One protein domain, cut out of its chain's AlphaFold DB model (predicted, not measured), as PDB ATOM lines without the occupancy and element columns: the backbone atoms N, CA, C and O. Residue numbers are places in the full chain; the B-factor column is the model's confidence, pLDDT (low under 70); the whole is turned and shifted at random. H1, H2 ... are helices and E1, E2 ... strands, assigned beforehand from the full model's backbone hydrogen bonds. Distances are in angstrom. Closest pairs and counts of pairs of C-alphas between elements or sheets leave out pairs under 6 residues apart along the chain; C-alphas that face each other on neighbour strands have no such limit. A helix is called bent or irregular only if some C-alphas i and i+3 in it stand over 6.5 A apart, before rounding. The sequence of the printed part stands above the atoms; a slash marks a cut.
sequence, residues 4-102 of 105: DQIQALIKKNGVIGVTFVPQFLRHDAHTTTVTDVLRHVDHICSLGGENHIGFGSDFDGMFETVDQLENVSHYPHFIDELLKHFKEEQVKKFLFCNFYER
ATOM      1  N   ASP A   4       7.151  -9.433 -37.947       98.38
ATOM      2  CA  ASP A   4       7.452 -10.529 -37.014       98.38
ATOM      3  C   ASP A   4       7.993 -10.008 -35.675       98.38
ATOM      4  O   ASP A   4       7.655 -10.530 -34.610       98.38
ATOM      5  N   GLN A   5       8.788  -8.938 -35.716       98.31
ATOM      6  CA  GLN A   5       9.331  -8.288 -34.527       98.31
ATOM      7  C   GLN A   5       8.258  -7.477 -33.789       98.31
ATOM      8  O   GLN A   5       8.189  -7.554 -32.562       98.31
ATOM      9  N   ILE A   6       7.387  -6.761 -34.516       98.56
ATOM     10  CA  ILE A   6       6.224  -6.062 -33.937       98.56
ATOM     11  C   ILE A   6       5.334  -7.068 -33.196       98.56
ATOM     12  O   ILE A   6       5.054  -6.900 -32.010       98.56
ATOM     13  N   GLN A   7       4.969  -8.168 -33.856       98.50
ATOM     14  CA  GLN A   7       4.155  -9.234 -33.271       98.50
ATOM     15  C   GLN A   7       4.825  -9.876 -32.051       98.50
ATOM     16  O   GLN A   7       4.160 -10.180 -31.060       98.50
ATOM     17  N   ALA A   8       6.144 -10.078 -32.086       98.38
ATOM     18  CA  ALA A   8       6.882 -10.604 -30.942       98.38
ATOM     19  C   ALA A   8       6.851  -9.651 -29.734       98.38
ATOM     20  O   ALA A   8       6.703 -10.120 -28.605       98.38
ATOM     21  N   LEU A   9       6.957  -8.335 -29.953       97.88
ATOM     22  CA  LEU A   9       6.863  -7.332 -28.886       97.88
ATOM     23  C   LEU A   9       5.454  -7.270 -28.290       97.88
ATOM     24  O   LEU A   9       5.323  -7.301 -27.067       97.88
ATOM     25  N   ILE A  10       4.417  -7.290 -29.133       98.12
ATOM     26  CA  ILE A  10       3.012  -7.358 -28.696       98.12
ATOM     27  C   ILE A  10       2.791  -8.594 -27.810       98.12
ATOM     28  O   ILE A  10       2.300  -8.475 -26.688       98.12
ATOM     29  N   LYS A  11       3.245  -9.779 -28.248       98.12
ATOM     30  CA  LYS A  11       3.136 -11.035 -27.475       98.12
ATOM     31  C   LYS A  11       3.853 -10.992 -26.125       98.12
ATOM     32  O   LYS A  11       3.453 -11.697 -25.205       98.12
ATOM     33  N   LYS A  12       4.912 -10.190 -26.004       97.12
ATOM     34  CA  LYS A  12       5.651  -9.982 -24.749       97.12
ATOM     35  C   LYS A  12       5.100  -8.832 -23.906       97.12
ATOM     36  O   LYS A  12       5.729  -8.463 -22.920       97.12
ATOM     37  N   ASN A  13       3.952  -8.270 -24.282       96.31
ATOM     38  CA  ASN A  13       3.370  -7.089 -23.661       96.31
ATOM     39  C   ASN A  13       4.334  -5.881 -23.617       96.31
ATOM     40  O   ASN A  13       4.297  -5.088 -22.681       96.31
ATOM     41  N   GLY A  14       5.214  -5.753 -24.616       95.94
ATOM     42  CA  GLY A  14       6.159  -4.639 -24.736       95.94
ATOM     43  C   GLY A  14       5.529  -3.388 -25.353       95.94
ATOM     44  O   GLY A  14       4.444  -3.458 -25.927       95.94
ATOM     45  N   VAL A  15       6.227  -2.254 -25.265       96.88
ATOM     46  CA  VAL A  15       5.860  -0.990 -25.932       96.88
ATOM     47  C   VAL A  15       6.905  -0.653 -26.985       96.88
ATOM     48  O   VAL A  15       8.102  -0.837 -26.770       96.88
ATOM     49  N   ILE A  16       6.443  -0.162 -28.126       97.81
ATOM     50  CA  ILE A  16       7.236   0.265 -29.269       97.81
ATOM     51  C   ILE A  16       7.266   1.791 -29.255       97.81
ATOM     52  O   ILE A  16       6.235   2.431 -29.450       97.81
ATOM     53  N   GLY A  17       8.445   2.370 -29.030       97.62
ATOM     54  CA  GLY A  17       8.667   3.802 -29.207       97.62
ATOM     55  C   GLY A  17       8.815   4.135 -30.688       97.62
ATOM     56  O   GLY A  17       9.835   3.803 -31.289       97.62
ATOM     57  N   VAL A  18       7.808   4.770 -31.280       97.94
ATOM     58  CA  VAL A  18       7.894   5.320 -32.637       97.94
ATOM     59  C   VAL A  18       8.763   6.576 -32.584       97.94
ATOM     60  O   VAL A  18       8.514   7.472 -31.778       97.94
ATOM     61  N   THR A  19       9.805   6.604 -33.409       96.69
ATOM     62  CA  THR A  19      10.812   7.672 -33.439       96.69
ATOM     63  C   THR A  19      10.483   8.756 -34.456       96.69
ATOM     64  O   THR A  19       9.768   8.494 -35.422       96.69
ATOM     65  N   PHE A  20      11.012   9.965 -34.248       97.44
ATOM     66  CA  PHE A  20      10.904  11.073 -35.200       97.44
ATOM     67  C   PHE A  20      12.156  11.230 -36.068       97.44
ATOM     68  O   PHE A  20      12.255  12.183 -36.825       97.44
ATOM     69  N   VAL A  21      13.101  10.289 -36.004       96.38
ATOM     70  CA  VAL A  21      14.307  10.284 -36.841       96.38
ATOM     71  C   VAL A  21      13.921  10.020 -38.312       96.38
ATOM     72  O   VAL A  21      13.482   8.905 -38.633       96.38
ATOM     73  N   PRO A  22      14.084  10.997 -39.228       95.88
ATOM     74  CA  PRO A  22      13.573  10.917 -40.601       95.88
ATOM     75  C   PRO A  22      14.007   9.675 -41.389       95.88
ATOM     76  O   PRO A  22      13.205   9.071 -42.107       95.88
ATOM     77  N   GLN A  23      15.251   9.227 -41.194       95.00
ATOM     78  CA  GLN A  23      15.839   8.089 -41.909       95.00
ATOM     79  C   GLN A  23      15.164   6.749 -41.571       95.00
ATOM     80  O   GLN A  23      15.299   5.778 -42.317       95.00
ATOM     81  N   PHE A  24      14.434   6.672 -40.453       95.06
ATOM     82  CA  PHE A  24      13.660   5.485 -40.080       95.06
ATOM     83  C   PHE A  24      12.194   5.558 -40.518       95.06
ATOM     84  O   PHE A  24      11.507   4.533 -40.518       95.06
ATOM     85  N   LEU A  25      11.721   6.737 -40.923       95.00
ATOM     86  CA  LEU A  25      10.334   6.963 -41.316       95.00
ATOM     87  C   LEU A  25      10.113   6.719 -42.810       95.00
ATOM     88  O   LEU A  25       9.082   6.165 -43.203       95.00
ATOM     89  N   ARG A  26      11.091   7.081 -43.646       92.31
ATOM     90  CA  ARG A  26      11.042   6.919 -45.105       92.31
ATOM     91  C   ARG A  26      12.443   6.922 -45.718       92.31
ATOM     92  O   ARG A  26      13.420   7.247 -45.062       92.31
ATOM     93  N   HIS A  27      12.523   6.573 -47.002       88.00
ATOM     94  CA  HIS A  27      13.794   6.493 -47.727       88.00
ATOM     95  C   HIS A  27      14.435   7.866 -47.997       88.00
ATOM     96  O   HIS A  27      15.651   7.998 -47.922       88.00
ATOM     97  N   ASP A  28      13.635   8.873 -48.353       90.12
ATOM     98  CA  ASP A  28      14.111  10.246 -48.566       90.12
ATOM     99  C   ASP A  28      13.803  11.099 -47.334       90.12
ATOM    100  O   ASP A  28      12.658  11.509 -47.133       90.12
ATOM    101  N   ALA A  29      14.825  11.318 -46.510       87.12
ATOM    102  CA  ALA A  29      14.712  11.963 -45.211       87.12
ATOM    103  C   ALA A  29      14.377  13.462 -45.295       87.12
ATOM    104  O   ALA A  29      13.659  13.969 -44.433       87.12
ATOM    105  N   HIS A  30      14.811  14.160 -46.350       86.38
ATOM    106  CA  HIS A  30      14.650  15.615 -46.484       86.38
ATOM    107  C   HIS A  30      13.199  16.068 -46.680       86.38
ATOM    108  O   HIS A  30      12.886  17.241 -46.506       86.38
ATOM    109  N   THR A  31      12.315  15.148 -47.070       89.69
ATOM    110  CA  THR A  31      10.897  15.420 -47.343       89.69
ATOM    111  C   THR A  31       9.971  14.770 -46.314       89.69
ATOM    112  O   THR A  31       8.799  14.516 -46.603       89.69
ATOM    113  N   THR A  32      10.497  14.460 -45.125       95.25
ATOM    114  CA  THR A  32       9.744  13.767 -44.073       95.25
ATOM    115  C   THR A  32       8.781  14.701 -43.359       95.25
ATOM    116  O   THR A  32       9.174  15.760 -42.875       95.25
ATOM    117  N   THR A  33       7.524  14.276 -43.251       95.56
ATOM    118  CA  THR A  33       6.455  15.022 -42.578       95.56
ATOM    119  C   THR A  33       5.833  14.212 -41.444       95.56
ATOM    120  O   THR A  33       6.044  13.003 -41.324       95.56
ATOM    121  N   VAL A  34       5.002  14.861 -40.623       96.81
ATOM    122  CA  VAL A  34       4.235  14.199 -39.555       96.81
ATOM    123  C   VAL A  34       3.413  13.018 -40.082       96.81
ATOM    124  O   VAL A  34       3.335  11.981 -39.424       96.81
ATOM    125  N   THR A  35       2.859  13.114 -41.295       96.00
ATOM    126  CA  THR A  35       2.108  12.016 -41.919       96.00
ATOM    127  C   THR A  35       2.943  10.742 -42.029       96.00
ATOM    128  O   THR A  35       2.406   9.645 -41.909       96.00
ATOM    129  N   ASP A  36       4.259  10.857 -42.206       97.19
ATOM    130  CA  ASP A  36       5.143   9.701 -42.267       97.19
ATOM    131  C   ASP A  36       5.218   8.987 -40.915       97.19
ATOM    132  O   ASP A  36       5.136   7.763 -40.888       97.19
ATOM    133  N   VAL A  37       5.239   9.720 -39.798       97.94
ATOM    134  CA  VAL A  37       5.098   9.146 -38.445       97.94
ATOM    135  C   VAL A  37       3.755   8.429 -38.303       97.94
ATOM    136  O   VAL A  37       3.714   7.279 -37.858       97.94
ATOM    137  N   LEU A  38       2.659   9.069 -38.729       97.81
ATOM    138  CA  LEU A  38       1.312   8.498 -38.626       97.81
ATOM    139  C   LEU A  38       1.175   7.190 -39.416       97.81
ATOM    140  O   LEU A  38       0.560   6.251 -38.921       97.81
ATOM    141  N   ARG A  39       1.821   7.073 -40.587       97.62
ATOM    142  CA  ARG A  39       1.843   5.823 -41.372       97.62
ATOM    143  C   ARG A  39       2.445   4.650 -40.592       97.62
ATOM    144  O   ARG A  39       1.963   3.526 -40.723       97.62
ATOM    145  N   HIS A  40       3.472   4.884 -39.771       97.94
ATOM    146  CA  HIS A  40       4.040   3.836 -38.906       97.94
ATOM    147  C   HIS A  40       3.112   3.490 -37.740       97.94
ATOM    148  O   HIS A  40       2.969   2.310 -37.416       97.94
ATOM    149  N   VAL A  41       2.452   4.487 -37.139       98.44
ATOM    150  CA  VAL A  41       1.437   4.270 -36.090       98.44
ATOM    151  C   VAL A  41       0.283   3.421 -36.633       98.44
ATOM    152  O   VAL A  41      -0.052   2.399 -36.035       98.44
ATOM    153  N   ASP A  42      -0.260   3.776 -37.800       98.19
ATOM    154  CA  ASP A  42      -1.321   3.028 -38.484       98.19
ATOM    155  C   ASP A  42      -0.908   1.586 -38.785       98.19
ATOM    156  O   ASP A  42      -1.665   0.652 -38.515       98.19
ATOM    157  N   HIS A  43       0.311   1.385 -39.296       98.31
ATOM    158  CA  HIS A  43       0.825   0.044 -39.581       98.31
ATOM    159  C   HIS A  43       0.879  -0.819 -38.315       98.31
ATOM    160  O   HIS A  43       0.373  -1.941 -38.307       98.31
ATOM    161  N   ILE A  44       1.409  -0.289 -37.208       98.56
ATOM    162  CA  ILE A  44       1.465  -1.012 -35.927       98.56
ATOM    163  C   ILE A  44       0.051  -1.291 -35.393       98.56
ATOM    164  O   ILE A  44      -0.221  -2.400 -34.923       98.56
ATOM    165  N   CYS A  45      -0.872  -0.333 -35.502       98.25
ATOM    166  CA  CYS A  45      -2.279  -0.526 -35.147       98.25
ATOM    167  C   CYS A  45      -2.938  -1.637 -35.977       98.25
ATOM    168  O   CYS A  45      -3.633  -2.480 -35.407       98.25
ATOM    169  N   SER A  46      -2.671  -1.708 -37.287       98.25
ATOM    170  CA  SER A  46      -3.204  -2.751 -38.181       98.25
ATOM    171  C   SER A  46      -2.770  -4.169 -37.783       98.25
ATOM    172  O   SER A  46      -3.469  -5.145 -38.049       98.25
ATOM    173  N   LEU A  47      -1.644  -4.271 -37.072       98.50
ATOM    174  CA  LEU A  47      -1.091  -5.503 -36.515       98.50
ATOM    175  C   LEU A  47      -1.616  -5.819 -35.097       98.50
ATOM    176  O   LEU A  47      -1.159  -6.781 -34.478       98.50
ATOM    177  N   GLY A  48      -2.565  -5.037 -34.573       97.88
ATOM    178  CA  GLY A  48      -3.119  -5.175 -33.219       97.88
ATOM    179  C   GLY A  48      -2.315  -4.451 -32.134       97.88
ATOM    180  O   GLY A  48      -2.498  -4.714 -30.947       97.88
ATOM    181  N   GLY A  49      -1.410  -3.549 -32.520       98.06
ATOM    182  CA  GLY A  49      -0.466  -2.893 -31.620       98.06
ATOM    183  C   GLY A  49      -0.961  -1.619 -30.929       98.06
ATOM    184  O   GLY A  49      -0.144  -0.961 -30.301       98.06
ATOM    185  N   GLU A  50      -2.248  -1.255 -30.998       98.44
ATOM    186  CA  GLU A  50      -2.770   0.008 -30.426       98.44
ATOM    187  C   GLU A  50      -2.337   0.229 -28.961       98.44
ATOM    188  O   GLU A  50      -1.894   1.313 -28.586       98.44
ATOM    189  N   ASN A  51      -2.396  -0.815 -28.129       98.31
ATOM    190  CA  ASN A  51      -2.014  -0.738 -26.713       98.31
ATOM    191  C   ASN A  51      -0.497  -0.883 -26.476       98.31
ATOM    192  O   ASN A  51      -0.069  -1.093 -25.343       98.31
ATOM    193  N   HIS A  52       0.311  -0.842 -27.535       98.31
ATOM    194  CA  HIS A  52       1.750  -1.117 -27.533       98.31
ATOM    195  C   HIS A  52       2.555  -0.007 -28.219       98.31
ATOM    196  O   HIS A  52       3.725  -0.211 -28.522       98.31
ATOM    197  N   ILE A  53       1.956   1.157 -28.467       98.44
ATOM    198  CA  ILE A  53       2.614   2.304 -29.109       98.44
ATOM    199  C   ILE A  53       2.954   3.363 -28.061       98.44
ATOM    200  O   ILE A  53       2.117   3.699 -27.226       98.44
ATOM    201  N   GLY A  54       4.164   3.903 -28.139       97.94
ATOM    202  CA  GLY A  54       4.582   5.150 -27.504       97.94
ATOM    203  C   GLY A  54       5.394   5.996 -28.487       97.94
ATOM    204  O   GLY A  54       5.686   5.540 -29.593       97.94
ATOM    205  N   PHE A  55       5.815   7.193 -28.080       98.00
ATOM    206  CA  PHE A  55       6.724   8.029 -28.873       98.00
ATOM    207  C   PHE A  55       8.087   8.160 -28.197       98.00
ATOM    208  O   PHE A  55       8.176   8.481 -27.014       98.00
ATOM    209  N   GLY A  56       9.145   7.911 -28.964       95.19
ATOM    210  CA  GLY A  56      10.532   8.125 -28.561       95.19
ATOM    211  C   GLY A  56      11.172   9.110 -29.522       95.19
ATOM    212  O   GLY A  56      11.769   8.683 -30.504       95.19
ATOM    213  N   SER A  57      10.990  10.409 -29.268       94.38
ATOM    214  CA  SER A  57      11.276  11.462 -30.250       94.38
ATOM    215  C   SER A  57      12.704  11.432 -30.784       94.38
ATOM    216  O   SER A  57      12.889  11.621 -31.979       94.38
ATOM    217  N   ASP A  58      13.677  11.150 -29.914       95.12
ATOM    218  CA  ASP A  58      15.114  11.320 -30.171       95.12
ATOM    219  C   ASP A  58      15.501  12.787 -30.450       95.12
ATOM    220  O   ASP A  58      16.459  13.084 -31.164       95.12
ATOM    221  N   PHE A  59      14.731  13.737 -29.893       93.88
ATOM    222  CA  PHE A  59      15.116  15.151 -29.894       93.88
ATOM    223  C   PHE A  59      16.516  15.324 -29.297       93.88
ATOM    224  O   PHE A  59      16.890  14.612 -28.369       93.88
ATOM    225  N   ASP A  60      17.280  16.260 -29.861       90.94
ATOM    226  CA  ASP A  60      18.705  16.495 -29.580       90.94
ATOM    227  C   ASP A  60      19.658  15.341 -29.977       90.94
ATOM    228  O   ASP A  60      20.874  15.478 -29.840       90.94
ATOM    229  N   GLY A  61      19.138  14.229 -30.516       91.06
ATOM    230  CA  GLY A  61      19.907  13.081 -31.019       91.06
ATOM    231  C   GLY A  61      20.016  12.986 -32.546       91.06
ATOM    232  O   GLY A  61      20.780  12.166 -33.060       91.06
ATOM    233  N   MET A  62      19.292  13.831 -33.286       88.50
ATOM    234  CA  MET A  62      19.157  13.759 -34.748       88.50
ATOM    235  C   MET A  62      19.722  14.997 -35.467       88.50
ATOM    236  O   MET A  62      19.597  16.119 -34.982       88.50
ATOM    237  N   PHE A  63      20.331  14.800 -36.644       87.31
ATOM    238  CA  PHE A  63      20.827  15.896 -37.501       87.31
ATOM    239  C   PHE A  63      19.760  16.453 -38.450       87.31
ATOM    240  O   PHE A  63      19.816  17.619 -38.832       87.31
ATOM    241  N   GLU A  64      18.813  15.607 -38.847       92.56
ATOM    242  CA  GLU A  64      17.676  15.953 -39.696       92.56
ATOM    243  C   GLU A  64      16.404  15.781 -38.883       92.56
ATOM    244  O   GLU A  64      16.301  14.841 -38.095       92.56
ATOM    245  N   THR A  65      15.440  16.665 -39.099       94.44
ATOM    246  CA  THR A  65      14.177  16.695 -38.367       94.44
ATOM    247  C   THR A  65      12.991  16.495 -39.300       94.44
ATOM    248  O   THR A  65      13.090  16.686 -40.512       94.44
ATOM    249  N   VAL A  66      11.852  16.117 -38.726       95.75
ATOM    250  CA  VAL A  66      10.568  16.079 -39.433       95.75
ATOM    251  C   VAL A  66      10.014  17.500 -39.522       95.75
ATOM    252  O   VAL A  66      10.036  18.220 -38.524       95.75
ATOM    253  N   ASP A  67       9.511  17.888 -40.697       93.38
ATOM    254  CA  ASP A  67       8.876  19.198 -40.894       93.38
ATOM    255  C   ASP A  67       7.733  19.396 -39.889       93.38
ATOM    256  O   ASP A  67       6.867  18.524 -39.750       93.38
ATOM    257  N   GLN A  68       7.747  20.533 -39.187       92.94
ATOM    258  CA  GLN A  68       6.785  20.897 -38.139       92.94
ATOM    259  C   GLN A  68       6.773  19.954 -36.926       92.94
ATOM    260  O   GLN A  68       5.801  19.934 -36.166       92.94
ATOM    261  N   LEU A  69       7.840  19.182 -36.720       96.25
ATOM    262  CA  LEU A  69       8.079  18.364 -35.530       96.25
ATOM    263  C   LEU A  69       9.573  18.361 -35.163       96.25
ATOM    264  O   LEU A  69      10.154  17.337 -34.814       96.25
ATOM    265  N   GLU A  70      10.215  19.524 -35.244       94.94
ATOM    266  CA  GLU A  70      11.664  19.669 -35.079       94.94
ATOM    267  C   GLU A  70      12.119  19.576 -33.623       94.94
ATOM    268  O   GLU A  70      13.261  19.226 -33.335       94.94
ATOM    269  N   ASN A  71      11.238  19.923 -32.689       95.44
ATOM    270  CA  ASN A  71      11.528  19.939 -31.263       95.44
ATOM    271  C   ASN A  71      10.235  19.840 -30.440       95.44
ATOM    272  O   ASN A  71       9.121  19.850 -30.970       95.44
ATOM    273  N   VAL A  72      10.379  19.794 -29.114       95.88
ATOM    274  CA  VAL A  72       9.259  19.595 -28.182       95.88
ATOM    275  C   VAL A  72       8.158  20.655 -28.284       95.88
ATOM    276  O   VAL A  72       7.001  20.343 -28.010       95.88
ATOM    277  N   SER A  73       8.462  21.885 -28.718       97.06
ATOM    278  CA  SER A  73       7.442  22.938 -28.843       97.06
ATOM    279  C   SER A  73       6.382  22.639 -29.909       97.06
ATOM    280  O   SER A  73       5.299  23.218 -29.860       97.06
ATOM    281  N   HIS A  74       6.650  21.691 -30.812       97.00
ATOM    282  CA  HIS A  74       5.737  21.272 -31.874       97.00
ATOM    283  C   HIS A  74       4.775  20.146 -31.465       97.00
ATOM    284  O   HIS A  74       3.890  19.779 -32.237       97.00
ATOM    285  N   TYR A  75       4.880  19.616 -30.242       97.44
ATOM    286  CA  TYR A  75       3.956  18.583 -29.762       97.44
ATOM    287  C   TYR A  75       2.469  18.970 -29.839       97.44
ATOM    288  O   TYR A  75       1.685  18.104 -30.210       97.44
ATOM    289  N   PRO A  76       2.037  20.216 -29.548       98.06
ATOM    290  CA  PRO A  76       0.640  20.606 -29.739       98.06
ATOM    291  C   PRO A  76       0.157  20.381 -31.178       98.06
ATOM    292  O   PRO A  76      -0.884  19.764 -31.378       98.06
ATOM    293  N   HIS A  77       0.958  20.775 -32.173       97.19
ATOM    294  CA  HIS A  77       0.650  20.520 -33.580       97.19
ATOM    295  C   HIS A  77       0.610  19.015 -33.886       97.19
ATOM    296  O   HIS A  77      -0.325  18.536 -34.519       97.19
ATOM    297  N   PHE A  78       1.575  18.244 -33.379       98.25
ATOM    298  CA  PHE A  78       1.595  16.791 -33.554       98.25
ATOM    299  C   PHE A  78       0.359  16.096 -32.962       98.25
ATOM    300  O   PHE A  78      -0.176  15.160 -33.554       98.25
ATOM    301  N   ILE A  79      -0.121  16.569 -31.809       98.44
ATOM    302  CA  ILE A  79      -1.350  16.077 -31.180       98.44
ATOM    303  C   ILE A  79      -2.561  16.403 -32.056       98.44
ATOM    304  O   ILE A  79      -3.400  15.526 -32.260       98.44
ATOM    305  N   ASP A  80      -2.638  17.613 -32.612       98.38
ATOM    306  CA  ASP A  80      -3.707  17.986 -33.542       98.38
ATOM    307  C   ASP A  80      -3.701  17.096 -34.793       98.38
ATOM    308  O   ASP A  80      -4.760  16.641 -35.228       98.38
ATOM    309  N   GLU A  81      -2.526  16.785 -35.349       98.12
ATOM    310  CA  GLU A  81      -2.407  15.838 -36.462       98.12
ATOM    311  C   GLU A  81      -2.862  14.429 -36.061       98.12
ATOM    312  O   GLU A  81      -3.648  13.814 -36.775       98.12
ATOM    313  N   LEU A  82      -2.464  13.923 -34.890       98.31
ATOM    314  CA  LEU A  82      -2.948  12.633 -34.388       98.31
ATOM    315  C   LEU A  82      -4.479  12.608 -34.249       98.31
ATOM    316  O   LEU A  82      -5.116  11.641 -34.661       98.31
ATOM    317  N   LEU A  83      -5.082  13.668 -33.709       98.56
ATOM    318  CA  LEU A  83      -6.529  13.759 -33.482       98.56
ATOM    319  C   LEU A  83      -7.352  13.833 -34.776       98.56
ATOM    320  O   LEU A  83      -8.539  13.509 -34.760       98.56
ATOM    321  N   LYS A  84      -6.747  14.209 -35.908       98.12
ATOM    322  CA  LYS A  84      -7.402  14.118 -37.225       98.12
ATOM    323  C   LYS A  84      -7.562  12.672 -37.706       98.12
ATOM    324  O   LYS A  84      -8.444  12.409 -38.521       98.12
ATOM    325  N   HIS A  85      -6.724  11.754 -37.223       97.06
ATOM    326  CA  HIS A  85      -6.640  10.371 -37.706       97.06
ATOM    327  C   HIS A  85      -7.097   9.327 -36.676       97.06
ATOM    328  O   HIS A  85      -7.628   8.282 -37.051       97.06
ATOM    329  N   PHE A  86      -6.940   9.613 -35.384       98.12
ATOM    330  CA  PHE A  86      -7.205   8.684 -34.288       98.12
ATOM    331  C   PHE A  86      -8.207   9.257 -33.288       98.12
ATOM    332  O   PHE A  86      -8.328  10.467 -33.104       98.12
ATOM    333  N   LYS A  87      -8.907   8.368 -32.579       98.19
ATOM    334  CA  LYS A  87      -9.787   8.773 -31.477       98.19
ATOM    335  C   LYS A  87      -8.960   9.342 -30.328       98.19
ATOM    336  O   LYS A  87      -7.873   8.848 -30.043       98.19
ATOM    337  N   GLU A  88      -9.524  10.290 -29.586       98.44
ATOM    338  CA  GLU A  88      -8.867  10.904 -28.421       98.44
ATOM    339  C   GLU A  88      -8.345   9.862 -27.409       98.44
ATOM    340  O   GLU A  88      -7.246   9.996 -26.874       98.44
ATOM    341  N   GLU A  89      -9.096   8.781 -27.187       98.31
ATOM    342  CA  GLU A  89      -8.690   7.667 -26.318       98.31
ATOM    343  C   GLU A  89      -7.422   6.959 -26.816       98.31
ATOM    344  O   GLU A  89      -6.549   6.623 -26.017       98.31
ATOM    345  N   GLN A  90      -7.294   6.764 -28.131       98.50
ATOM    346  CA  GLN A  90      -6.101   6.181 -28.747       98.50
ATOM    347  C   GLN A  90      -4.918   7.145 -28.628       98.50
ATOM    348  O   GLN A  90      -3.833   6.743 -28.218       98.50
ATOM    349  N   VAL A  91      -5.141   8.438 -28.880       98.69
ATOM    350  CA  VAL A  91      -4.099   9.466 -28.751       98.69
ATOM    351  C   VAL A  91      -3.547   9.525 -27.321       98.69
ATOM    352  O   VAL A  91      -2.332   9.517 -27.136       98.69
ATOM    353  N   LYS A  92      -4.405   9.475 -26.291       98.50
ATOM    354  CA  LYS A  92      -3.967   9.403 -24.881       98.50
ATOM    355  C   LYS A  92      -3.098   8.176 -24.597       98.50
ATOM    356  O   LYS A  92      -2.080   8.289 -23.906       98.50
ATOM    357  N   LYS A  93      -3.461   7.016 -25.157       98.50
ATOM    358  CA  LYS A  93      -2.656   5.792 -25.051       98.50
ATOM    359  C   LYS A  93      -1.273   5.965 -25.666       98.50
ATOM    360  O   LYS A  93      -0.289   5.639 -25.005       98.50
ATOM    361  N   PHE A  94      -1.208   6.505 -26.883       98.56
ATOM    362  CA  PHE A  94       0.041   6.684 -27.628       98.56
ATOM    363  C   PHE A  94       0.974   7.703 -26.969       98.56
ATOM    364  O   PHE A  94       2.186   7.507 -26.943       98.56
ATOM    365  N   LEU A  95       0.422   8.787 -26.418       98.12
ATOM    366  CA  LEU A  95       1.215   9.848 -25.796       98.12
ATOM    367  C   LEU A  95       1.776   9.458 -24.427       98.12
ATOM    368  O   LEU A  95       2.826   9.971 -24.044       98.12
ATOM    369  N   PHE A  96       1.083   8.600 -23.669       97.38
ATOM    370  CA  PHE A  96       1.470   8.338 -22.284       97.38
ATOM    371  C   PHE A  96       1.048   6.966 -21.750       97.38
ATOM    372  O   PHE A  96       1.909   6.212 -21.290       97.38
ATOM    373  N   CYS A  97      -0.251   6.630 -21.783       98.12
ATOM    374  CA  CYS A  97      -0.781   5.532 -20.958       98.12
ATOM    375  C   CYS A  97      -0.117   4.184 -21.262       98.12
ATOM    376  O   CYS A  97       0.260   3.477 -20.332       98.12
ATOM    377  N   ASN A  98       0.116   3.866 -22.543       97.88
ATOM    378  CA  ASN A  98       0.730   2.594 -22.932       97.88
ATOM    379  C   ASN A  98       2.099   2.385 -22.281       97.88
ATOM    380  O   ASN A  98       2.427   1.267 -21.874       97.88
ATOM    381  N   PHE A  99       2.903   3.447 -22.209       95.94
ATOM    382  CA  PHE A  99       4.229   3.385 -21.612       95.94
ATOM    383  C   PHE A  99       4.134   3.380 -20.086       95.94
ATOM    384  O   PHE A  99       4.697   2.496 -19.444       95.94
ATOM    385  N   TYR A 100       3.370   4.317 -19.518       95.56
ATOM    386  CA  TYR A 100       3.227   4.489 -18.073       95.56
ATOM    387  C   TYR A 100       2.741   3.220 -17.359       95.56
ATOM    388  O   TYR A 100       3.309   2.832 -16.343       95.56
ATOM    389  N   GLU A 101       1.755   2.523 -17.923       94.75
ATOM    390  CA  GLU A 101       1.183   1.297 -17.345       94.75
ATOM    391  C   GLU A 101       2.169   0.117 -17.277       94.75
ATOM    392  O   GLU A 101       1.898  -0.880 -16.608       94.75
ATOM    393  N   ARG A 102       3.312   0.205 -17.969       93.19
ATOM    394  CA  ARG A 102       4.331  -0.855 -18.048       93.19
ATOM    395  C   ARG A 102       5.662  -0.470 -17.411       93.19
ATOM    396  O   ARG A 102       6.602  -1.263 -17.464       93.19
TER     397      ARG A 102
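This is residues 4 to 102 of the 105 residues of the protein "Membrane dipeptidase (Peptidase family M19)" of Anoxybacillus sp. BCO1 (UniProt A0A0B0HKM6). Two short parallel strands, E1 and E2, lie side by side in the middle; H3 packs on both of them, and H5 packs on E2, crossing it. H1 sits off the end where the strands begin, while H2, H4 and a long stretch without a named element, residues 56 to 71, lie toward the end where they finish. The printed part has 99 residues, with five named helices and two named strands in the order H1, E1, H2, H3, E2, H4, H5; the class is mostly helix, and the sheet's order is E1, E2, all parallel. The whole is compact and rounded, with a radius of gyration of the C-alphas of 13.0 A and spans of 34 by 28 by 22 A.

Look first at E1, residues 16 to 18, and E2, residues 53 to 55, parallel neighbours whose directions stand at 44 degrees. Here C-alphas 17 and 54 face each other at 4.6 A, and N 18 and O 54 are within hydrogen-bond range at 2.8 A, as are N 54 and O 16 at 2.9 A. With E1, helix H2 and helix H3, residues 22 to 25 and 34 to 46, E2 makes a strand-helix-strand unit, two parallel strands with helices between them along the chain, and its crossover is right-handed. The closest C-alphas of H3 and E1 are those of Val 41 and Val 18, 7.4 A apart. For H5, residues 88 to 100, and E2 they are those of Phe 94 and Gly 54, 4.8 A apart. H4, residues 72 to 85, only just touches H3, with 3 pairs of C-alphas within 8 A, the closest Phe 78 and Val 34 at 7.0 A; it runs the same way at a steep tilt of 52 degrees. H4 also only just touches H5, with 3 such pairs, the closest Leu 82 and Val 91 at 6.6 A; they run opposite ways at a steep tilt of 50 degrees. H3 and H5 are apart. H1, residues 4 to 11, is close to H3 but not clearly touching, with C-alphas 6 and 44 at 7.2 A. In H1 every O i to N i+4 pair is within hydrogen-bond range, against 8 of 9 in H3, 7 of 10 in H4 and 7 of 9 in H5; H2 is too short for such a pair.

Find C-alpha 4 at (7.452, -10.529, -37.014), where H1 begins. H3 runs 18.6 A from C-alpha 34 at (4.235, 14.199, -39.555). H4 is 20.7 A long and irregular, with C-alphas 73 and 76 at 7.2 A; H5 is 17.2 A long and irregular, with C-alphas 95 and 98 at 7.8 A, and ends at C-alpha 100, (3.227, 4.489, -18.073).

The two C-alphas farthest apart are those of His 30 and Glu 101, at 35.1 A. The printed part has no cut. The link from E2 to H4, 16 residues, is long. The mean pLDDT of the printed part is 96.3, and no printed residue is under 70.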